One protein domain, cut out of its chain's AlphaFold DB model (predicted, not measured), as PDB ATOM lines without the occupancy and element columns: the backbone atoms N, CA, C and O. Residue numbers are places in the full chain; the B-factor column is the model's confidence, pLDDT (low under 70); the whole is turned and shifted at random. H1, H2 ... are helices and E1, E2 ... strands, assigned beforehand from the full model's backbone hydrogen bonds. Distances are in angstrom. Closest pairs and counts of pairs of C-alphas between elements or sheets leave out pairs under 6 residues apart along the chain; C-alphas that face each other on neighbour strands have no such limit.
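AT A GLANCE: This is residues 264 to 331 of the 331 residues of the protein "Telomerase reverse transcriptase" of Pyrenophora tritici-repentis (UniProt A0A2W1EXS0). Two helices, H2 and H4, meet by the later part of H2 and the last residues of H4 and make a long base, with short H3 and strand E1 beside H4. From E1 the chain swings out in a wide, open arch through little H1 to the far end of H2; residues 269 to 275 and 284 to 290, of which 288 to 290 belong to H2, stand free. The printed part has 68 residues, with one named strand and four named helices in the order E1, H1, H2, H3, H4, and is mostly helix. It is loose, with a radius of gyration of the C-alphas of 14.4 A, and flat, spanning 44 by 28 by 13 A.

IN THESE COORDINATES: H2, the longest helix, is residues 288 to 303, 22.2 A long, from C-alpha 288 at (-48.711, 20.860, -5.533). H4 is residues 316 to 330, 21.0 A, ending at C-alpha 330 at (-45.833, 6.120, -15.503). H3 is residues 306 to 309, 5.6 A, and H1 residues 276 to 279, 5.4 A. E1 is residues 264 to 266, 7.0 A, from C-alpha 264 at (-34.874, -7.356, -23.217).

HOW THE PARTS SIT: H2 touches H4 with residues 296 to 303 alone, and H4 touches H2 with residues 326 to 330 alone; the closest C-alphas, of Phe 300 and Ala 330, are 5.1 A apart. They run opposite ways at a steep tilt of 39 degrees. H4 touches H3 with residues 319 to 323 alone; the closest C-alphas, of Ile 309 and Val 319, are 5.0 A apart. E1 pairs with no named strand; its closest C-alpha pair with H4, Gly 265 and Asn 322, is 6.2 A apart. H1 touches no helix. In H2 and H4 every O i to N i+4 pair is within hydrogen-bond range; H1 and H3 are too short for such a pair.

THE WHOLE: The C-alphas farthest apart, of Lys 286 and Cys 312, are 44.2 A apart. The printed part has no cut and ends at the chain's last residue. The link from H2 to H3 is tight, and no link is long. Mean pLDDT of the printed part is 82.8; residues 268 to 275 are under 70.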
ATOM      1  N   VAL A 264     -34.316  -7.533 -24.553       95.12
ATOM      2  CA  VAL A 264     -34.874  -7.356 -23.217       95.12
ATOM      3  C   VAL A 264     -36.102  -6.464 -23.268       95.12
ATOM      4  O   VAL A 264     -36.079  -5.351 -23.790       95.12
ATOM      5  N   GLY A 265     -37.175  -6.959 -22.666       92.69
ATOM      6  CA  GLY A 265     -38.417  -6.241 -22.457       92.69
ATOM      7  C   GLY A 265     -38.738  -6.046 -20.989       92.69
ATOM      8  O   GLY A 265     -38.189  -6.714 -20.108       92.69
ATOM      9  N   LYS A 266     -39.691  -5.158 -20.716       87.75
ATOM     10  CA  LYS A 266     -40.385  -5.185 -19.429       87.75
ATOM     11  C   LYS A 266     -41.178  -6.479 -19.287       87.75
ATOM     12  O   LYS A 266     -41.679  -7.040 -20.263       87.75
ATOM     13  N   LYS A 267     -41.268  -6.982 -18.058       82.88
ATOM     14  CA  LYS A 267     -42.198  -8.063 -17.751       82.88
ATOM     15  C   LYS A 267     -43.574  -7.434 -17.546       82.88
ATOM     16  O   LYS A 267     -43.800  -6.789 -16.529       82.88
ATOM     17  N   THR A 268     -44.478  -7.616 -18.503       64.75
ATOM     18  CA  THR A 268     -45.877  -7.198 -18.367       64.75
ATOM     19  C   THR A 268     -46.598  -8.193 -17.460       64.75
ATOM     20  O   THR A 268     -47.375  -9.029 -17.913       64.75
ATOM     21  N   GLU A 269     -46.312  -8.161 -16.162       57.44
ATOM     22  CA  GLU A 269     -47.229  -8.777 -15.211       57.44
ATOM     23  C   GLU A 269     -48.473  -7.896 -15.186       57.44
ATOM     24  O   GLU A 269     -48.485  -6.827 -14.579       57.44
ATOM     25  N   ARG A 270     -49.529  -8.322 -15.886       52.25
ATOM     26  CA  ARG A 270     -50.872  -7.789 -15.657       52.25
ATOM     27  C   ARG A 270     -51.282  -8.204 -14.250       52.25
ATOM     28  O   ARG A 270     -52.003  -9.182 -14.073       52.25
ATOM     29  N   SER A 271     -50.807  -7.481 -13.242       50.09
ATOM     30  CA  SER A 271     -51.422  -7.534 -11.929       50.09
ATOM     31  C   SER A 271     -52.766  -6.830 -12.054       50.09
ATOM     32  O   SER A 271     -52.912  -5.655 -11.751       50.09
ATOM     33  N   THR A 272     -53.778  -7.567 -12.500       50.06
ATOM     34  CA  THR A 272     -55.191  -7.174 -12.411       50.06
ATOM     35  C   THR A 272     -55.668  -7.040 -10.954       50.06
ATOM     36  O   THR A 272     -56.858  -6.868 -10.719       50.06
ATOM     37  N   LYS A 273     -54.760  -7.141  -9.967       51.62
ATOM     38  CA  LYS A 273     -55.044  -7.188  -8.529       51.62
ATOM     39  C   LYS A 273     -54.271  -6.178  -7.675       51.62
ATOM     40  O   LYS A 273     -54.573  -6.089  -6.492       51.62
ATOM     41  N   ALA A 274     -53.290  -5.450  -8.210       58.69
ATOM     42  CA  ALA A 274     -52.635  -4.383  -7.454       58.69
ATOM     43  C   ALA A 274     -53.391  -3.083  -7.717       58.69
ATOM     44  O   ALA A 274     -53.372  -2.573  -8.839       58.69
ATOM     45  N   ALA A 275     -54.093  -2.575  -6.707       67.06
ATOM     46  CA  ALA A 275     -54.729  -1.278  -6.810       67.06
ATOM     47  C   ALA A 275     -53.617  -0.230  -6.972       67.06
ATOM     48  O   ALA A 275     -52.680  -0.175  -6.178       67.06
ATOM     49  N   VAL A 276     -53.667   0.567  -8.044       74.31
ATOM     50  CA  VAL A 276     -52.624   1.565  -8.356       74.31
ATOM     51  C   VAL A 276     -52.398   2.512  -7.171       74.31
ATOM     52  O   VAL A 276     -51.266   2.910  -6.900       74.31
ATOM     53  N   GLU A 277     -53.460   2.796  -6.418       77.38
ATOM     54  CA  GLU A 277     -53.450   3.558  -5.168       77.38
ATOM     55  C   GLU A 277     -52.435   3.054  -4.128       77.38
ATOM     56  O   GLU A 277     -51.767   3.881  -3.509       77.38
ATOM     57  N   ASP A 278     -52.205   1.742  -4.019       78.44
ATOM     58  CA  ASP A 278     -51.239   1.158  -3.072       78.44
ATOM     59  C   ASP A 278     -49.777   1.446  -3.455       78.44
ATOM     60  O   ASP A 278     -48.866   1.351  -2.631       78.44
ATOM     61  N   SER A 279     -49.530   1.800  -4.720       75.31
ATOM     62  CA  SER A 279     -48.196   2.122  -5.242       75.31
ATOM     63  C   SER A 279     -47.884   3.624  -5.245       75.31
ATOM     64  O   SER A 279     -46.738   4.023  -5.481       75.31
ATOM     65  N   LEU A 280     -48.881   4.472  -4.967       75.62
ATOM     66  CA  LEU A 280     -48.769   5.923  -5.067       75.62
ATOM     67  C   LEU A 280     -48.623   6.576  -3.692       75.62
ATOM     68  O   LEU A 280     -49.499   6.521  -2.838       75.62
ATOM     69  N   THR A 281     -47.528   7.311  -3.492       77.62
ATOM     70  CA  THR A 281     -47.403   8.212  -2.338       77.62
ATOM     71  C   THR A 281     -47.946   9.594  -2.694       77.62
ATOM     72  O   THR A 281     -47.309  10.336  -3.452       77.62
ATOM     73  N   VAL A 282     -49.079   9.982  -2.108       78.81
ATOM     74  CA  VAL A 282     -49.641  11.337  -2.238       78.81
ATOM     75  C   VAL A 282     -48.920  12.285  -1.273       78.81
ATOM     76  O   VAL A 282     -48.743  11.974  -0.102       78.81
ATOM     77  N   ASP A 283     -48.446  13.426  -1.777       77.00
ATOM     78  CA  ASP A 283     -47.780  14.459  -0.968       77.00
ATOM     79  C   ASP A 283     -48.646  15.718  -0.966       77.00
ATOM     80  O   ASP A 283     -48.921  16.284  -2.025       77.00
ATOM     81  N   LEU A 284     -49.085  16.124   0.223       79.94
ATOM     82  CA  LEU A 284     -49.952  17.278   0.460       79.94
ATOM     83  C   LEU A 284     -49.106  18.540   0.693       79.94
ATOM     84  O   LEU A 284     -49.219  19.218   1.715       79.94
ATOM     85  N   SER A 285     -48.195  18.828  -0.239       76.44
ATOM     86  CA  SER A 285     -47.279  19.964  -0.125       76.44
ATOM     87  C   SER A 285     -47.964  21.295  -0.461       76.44
ATOM     88  O   SER A 285     -48.946  21.350  -1.200       76.44
ATOM     89  N   LYS A 286     -47.390  22.408   0.020       74.06
ATOM     90  CA  LYS A 286     -47.850  23.775  -0.305       74.06
ATOM     91  C   LYS A 286     -47.586  24.185  -1.767       74.06
ATOM     92  O   LYS A 286     -48.027  25.249  -2.185       74.06
ATOM     93  N   ILE A 287     -46.861  23.364  -2.534       80.56
ATOM     94  CA  ILE A 287     -46.500  23.592  -3.944       80.56
ATOM     95  C   ILE A 287     -46.901  22.374  -4.801       80.56
ATOM     96  O   ILE A 287     -46.036  21.665  -5.338       80.56
ATOM     97  N   PRO A 288     -48.213  22.096  -4.932       79.00
ATOM     98  CA  PRO A 288     -48.711  20.860  -5.533       79.00
ATOM     99  C   PRO A 288     -48.271  20.692  -6.993       79.00
ATOM    100  O   PRO A 288     -47.796  19.620  -7.355       79.00
ATOM    101  N   GLY A 289     -48.303  21.753  -7.810       80.88
ATOM    102  CA  GLY A 289     -47.900  21.686  -9.225       80.88
ATOM    103  C   GLY A 289     -46.427  21.304  -9.436       80.88
ATOM    104  O   GLY A 289     -46.118  20.402 -10.213       80.88
ATOM    105  N   GLN A 290     -45.504  21.921  -8.688       78.38
ATOM    106  CA  GLN A 290     -44.073  21.576  -8.750       78.38
ATOM    107  C   GLN A 290     -43.804  20.156  -8.241       78.38
ATOM    108  O   GLN A 290     -42.964  19.431  -8.781       78.38
ATOM    109  N   THR A 291     -44.520  19.757  -7.189       79.50
ATOM    110  CA  THR A 291     -44.396  18.425  -6.594       79.50
ATOM    111  C   THR A 291     -44.882  17.357  -7.562       79.50
ATOM    112  O   THR A 291     -44.175  16.367  -7.754       79.50
ATOM    113  N   PHE A 292     -46.025  17.589  -8.211       82.56
ATOM    114  CA  PHE A 292     -46.581  16.724  -9.242       82.56
ATOM    115  C   PHE A 292     -45.619  16.576 -10.422       82.56
ATOM    116  O   PHE A 292     -45.208  15.459 -10.718       82.56
ATOM    117  N   HIS A 293     -45.153  17.684 -11.009       83.06
ATOM    118  CA  HIS A 293     -44.204  17.655 -12.128       83.06
ATOM    119  C   HIS A 293     -42.934  16.853 -11.794       83.06
ATOM    120  O   HIS A 293     -42.527  15.958 -12.535       83.06
ATOM    121  N   ARG A 294     -42.327  17.106 -10.625       82.06
ATOM    122  CA  ARG A 294     -41.145  16.364 -10.159       82.06
ATOM    123  C   ARG A 294     -41.437  14.875  -9.960       82.06
ATOM    124  O   ARG A 294     -40.597  14.046 -10.304       82.06
ATOM    125  N   LYS A 295     -42.581  14.531  -9.360       82.88
ATOM    126  CA  LYS A 295     -42.964  13.138  -9.101       82.88
ATOM    127  C   LYS A 295     -43.273  12.385 -10.393       82.88
ATOM    128  O   LYS A 295     -42.769  11.280 -10.531       82.88
ATOM    129  N   ALA A 296     -43.979  12.996 -11.342       83.56
ATOM    130  CA  ALA A 296     -44.258  12.414 -12.654       83.56
ATOM    131  C   ALA A 296     -42.959  12.091 -13.416       83.56
ATOM    132  O   ALA A 296     -42.758  10.966 -13.870       83.56
ATOM    133  N   LEU A 297     -42.006  13.033 -13.454       85.56
ATOM    134  CA  LEU A 297     -40.692  12.789 -14.060       85.56
ATOM    135  C   LEU A 297     -39.907  11.686 -13.341       85.56
ATOM    136  O   LEU A 297     -39.260  10.860 -13.986       85.56
ATOM    137  N   ASN A 298     -39.951  11.655 -12.007       84.38
ATOM    138  CA  ASN A 298     -39.294  10.603 -11.236       84.38
ATOM    139  C   ASN A 298     -39.946   9.231 -11.455       84.38
ATOM    140  O   ASN A 298     -39.215   8.249 -11.552       84.38
ATOM    141  N   ALA A 299     -41.275   9.158 -11.569       84.38
ATOM    142  CA  ALA A 299     -41.998   7.928 -11.873       84.38
ATOM    143  C   ALA A 299     -41.548   7.371 -13.227       84.38
ATOM    144  O   ALA A 299     -41.070   6.240 -13.296       84.38
ATOM    145  N   PHE A 300     -41.547   8.203 -14.272       86.69
ATOM    146  CA  PHE A 300     -41.031   7.807 -15.581       86.69
ATOM    147  C   PHE A 300     -39.558   7.374 -15.523       86.69
ATOM    148  O   PHE A 300     -39.186   6.342 -16.078       86.69
ATOM    149  N   LYS A 301     -38.711   8.102 -14.785       87.12
ATOM    150  CA  LYS A 301     -37.294   7.750 -14.612       87.12
ATOM    151  C   LYS A 301     -37.091   6.388 -13.937       87.12
ATOM    152  O   LYS A 301     -36.149   5.686 -14.286       87.12
ATOM    153  N   ILE A 302     -37.937   6.017 -12.974       85.31
ATOM    154  CA  ILE A 302     -37.896   4.695 -12.326       85.31
ATOM    155  C   ILE A 302     -38.277   3.603 -13.330       85.31
ATOM    156  O   ILE A 302     -37.655   2.537 -13.354       85.31
ATOM    157  N   GLN A 303     -39.265   3.886 -14.180       86.25
ATOM    158  CA  GLN A 303     -39.720   2.965 -15.213       86.25
ATOM    159  C   GLN A 303     -38.709   2.790 -16.354       86.25
ATOM    160  O   GLN A 303     -38.616   1.707 -16.938       86.25
ATOM    161  N   LEU A 304     -37.910   3.819 -16.637       86.38
ATOM    162  CA  LEU A 304     -36.951   3.833 -17.730       86.38
ATOM    163  C   LEU A 304     -35.580   3.283 -17.306       86.38
ATOM    164  O   LEU A 304     -34.695   4.003 -16.839       86.38
ATOM    165  N   LYS A 305     -35.364   1.982 -17.518       88.00
ATOM    166  CA  LYS A 305     -34.046   1.348 -17.341       88.00
ATOM    167  C   LYS A 305     -33.227   1.480 -18.628       88.00
ATOM    168  O   LYS A 305     -33.727   1.158 -19.699       88.00
ATOM    169  N   ALA A 306     -31.947   1.854 -18.519       90.81
ATOM    170  CA  ALA A 306     -31.057   2.047 -19.675       90.81
ATOM    171  C   ALA A 306     -31.037   0.844 -20.640       90.81
ATOM    172  O   ALA A 306     -31.091   1.017 -21.850       90.81
ATOM    173  N   MET A 307     -31.066  -0.380 -20.104       91.81
ATOM    174  CA  MET A 307     -31.066  -1.608 -20.908       91.81
ATOM    175  C   MET A 307     -32.302  -1.807 -21.797       91.81
ATOM    176  O   MET A 307     -32.263  -2.629 -22.703       91.81
ATOM    177  N   LEU A 308     -33.409  -1.114 -21.517       92.25
ATOM    178  CA  LEU A 308     -34.653  -1.228 -22.283       92.25
ATOM    179  C   LEU A 308     -34.648  -0.339 -23.533       92.25
ATOM    180  O   LEU A 308     -35.372  -0.622 -24.484       92.25
ATOM    181  N   ILE A 309     -33.827   0.713 -23.532       93.50
ATOM    182  CA  ILE A 309     -33.727   1.701 -24.615       93.50
ATOM    183  C   ILE A 309     -32.414   1.618 -25.396       93.50
ATOM    184  O   ILE A 309     -32.184   2.404 -26.309       93.50
ATOM    185  N   ASP A 310     -31.545   0.677 -25.036       94.06
ATOM    186  CA  ASP A 310     -30.276   0.465 -25.712       94.06
ATOM    187  C   ASP A 310     -30.482  -0.258 -27.052       94.06
ATOM    188  O   ASP A 310     -30.958  -1.394 -27.090       94.06
ATOM    189  N   THR A 311     -30.111   0.402 -28.150       94.25
ATOM    190  CA  THR A 311     -30.260  -0.113 -29.520       94.25
ATOM    191  C   THR A 311     -29.179  -1.117 -29.926       94.25
ATOM    192  O   THR A 311     -29.295  -1.758 -30.970       94.25
ATOM    193  N   CYS A 312     -28.124  -1.290 -29.123       92.19
ATOM    194  CA  CYS A 312     -27.144  -2.355 -29.335       92.19
ATOM    195  C   CYS A 312     -27.682  -3.693 -28.801       92.19
ATOM    196  O   CYS A 312     -27.430  -4.752 -29.388       92.19
ATOM    197  N   LEU A 313     -28.447  -3.648 -27.706       92.94
ATOM    198  CA  LEU A 313     -29.114  -4.805 -27.119       92.94
ATOM    199  C   LEU A 313     -30.458  -5.115 -27.789       92.94
ATOM    200  O   LEU A 313     -30.743  -6.288 -28.026       92.94
ATOM    201  N   ASN A 314     -31.261  -4.101 -28.105       95.69
ATOM    202  CA  ASN A 314     -32.633  -4.250 -28.595       95.69
ATOM    203  C   ASN A 314     -32.802  -3.696 -30.012       95.69
ATOM    204  O   ASN A 314     -32.214  -2.676 -30.359       95.69
ATOM    205  N   SER A 315     -33.667  -4.312 -30.816       95.31
ATOM    206  CA  SER A 315     -34.149  -3.702 -32.055       95.31
ATOM    207  C   SER A 315     -34.918  -2.407 -31.784       95.31
ATOM    208  O   SER A 315     -35.474  -2.192 -30.704       95.31
ATOM    209  N   VAL A 316     -35.004  -1.546 -32.802       96.62
ATOM    210  CA  VAL A 316     -35.769  -0.291 -32.731       96.62
ATOM    211  C   VAL A 316     -37.229  -0.551 -32.352       96.62
ATOM    212  O   VAL A 316     -37.775   0.154 -31.507       96.62
ATOM    213  N   ALA A 317     -37.844  -1.597 -32.914       95.69
ATOM    214  CA  ALA A 317     -39.210  -1.992 -32.578       95.69
ATOM    215  C   ALA A 317     -39.356  -2.317 -31.083       95.69
ATOM    216  O   ALA A 317     -40.280  -1.833 -30.429       95.69
ATOM    217  N   MET A 318     -38.405  -3.069 -30.522       94.81
ATOM    218  CA  MET A 318     -38.415  -3.429 -29.108       94.81
ATOM    219  C   MET A 318     -38.159  -2.221 -28.194       94.81
ATOM    220  O   MET A 318     -38.812  -2.080 -27.159       94.81
ATOM    221  N   VAL A 319     -37.268  -1.302 -28.585       96.19
ATOM    222  CA  VAL A 319     -37.047  -0.036 -27.862       96.19
ATOM    223  C   VAL A 319     -38.322   0.808 -27.830       96.19
ATOM    224  O   VAL A 319     -38.697   1.302 -26.767       96.19
ATOM    225  N   LEU A 320     -39.021   0.944 -28.958       95.44
ATOM    226  CA  LEU A 320     -40.286   1.682 -29.029       95.44
ATOM    227  C   LEU A 320     -41.375   1.029 -28.169       95.44
ATOM    228  O   LEU A 320     -42.073   1.734 -27.441       95.44
ATOM    229  N   ALA A 321     -41.479  -0.302 -28.184       93.56
ATOM    230  CA  ALA A 321     -42.403  -1.038 -27.320       93.56
ATOM    231  C   ALA A 321     -42.089  -0.821 -25.827       93.56
ATOM    232  O   ALA A 321     -42.985  -0.549 -25.028       93.56
ATOM    233  N   ASN A 322     -40.809  -0.870 -25.448       94.06
ATOM    234  CA  ASN A 322     -40.358  -0.602 -24.083       94.06
ATOM    235  C   ASN A 322     -40.623   0.844 -23.638       94.06
ATOM    236  O   ASN A 322     -40.994   1.075 -22.483       94.06
ATOM    237  N   LEU A 323     -40.425   1.815 -24.534       93.56
ATOM    238  CA  LEU A 323     -40.741   3.221 -24.288       93.56
ATOM    239  C   LEU A 323     -42.238   3.402 -24.071       93.56
ATOM    240  O   LEU A 323     -42.628   3.966 -23.051       93.56
ATOM    241  N   TYR A 324     -43.062   2.871 -24.977       92.38
ATOM    242  CA  TYR A 324     -44.518   2.902 -24.859       92.38
ATOM    243  C   TYR A 324     -44.978   2.332 -23.513       92.38
ATOM    244  O   TYR A 324     -45.688   3.006 -22.772       92.38
ATOM    245  N   GLN A 325     -44.490   1.145 -23.142       89.44
ATOM    246  CA  GLN A 325     -44.833   0.514 -21.867       89.44
ATOM    247  C   GLN A 325     -44.379   1.350 -20.660       89.44
ATOM    248  O   GLN A 325     -45.082   1.437 -19.658       89.44
ATOM    249  N   SER A 326     -43.212   1.993 -20.745       89.88
ATOM    250  CA  SER A 326     -42.698   2.843 -19.664       89.88
ATOM    251  C   SER A 326     -43.494   4.134 -19.498       89.88
ATOM    252  O   SER A 326     -43.651   4.585 -18.368       89.88
ATOM    253  N   PHE A 327     -44.002   4.713 -20.590       89.38
ATOM    254  CA  PHE A 327     -44.941   5.833 -20.526       89.38
ATOM    255  C   PHE A 327     -46.290   5.394 -19.966       89.38
ATOM    256  O   PHE A 327     -46.811   6.066 -19.086       89.38
ATOM    257  N   TYR A 328     -46.816   4.258 -20.427       88.00
ATOM    258  CA  TYR A 328     -48.096   3.727 -19.966       88.00
ATOM    259  C   TYR A 328     -48.108   3.431 -18.460       88.00
ATOM    260  O   TYR A 328     -49.066   3.769 -17.789       88.00
ATOM    261  N   GLU A 329     -47.038   2.846 -17.912       83.62
ATOM    262  CA  GLU A 329     -46.931   2.563 -16.469       83.62
ATOM    263  C   GLU A 329     -46.630   3.798 -15.608       83.62
ATOM    264  O   GLU A 329     -46.765   3.743 -14.387       83.62
ATOM    265  N   ALA A 330     -46.124   4.877 -16.212       84.06
ATOM    266  CA  ALA A 330     -45.833   6.120 -15.503       84.06
ATOM    267  C   ALA A 330     -47.013   7.104 -15.508       84.06
ATOM    268  O   ALA A 330     -47.024   8.007 -14.667       84.06
ATOM    269  N   ALA A 331     -47.929   6.960 -16.471       81.50
ATOM    270  CA  ALA A 331     -49.163   7.730 -16.600       81.50
ATOM    271  C   ALA A 331     -50.225   7.232 -15.613       81.50
ATOM    272  O   ALA A 331     -50.891   8.107 -15.017       81.50
TER     273      ALA A 331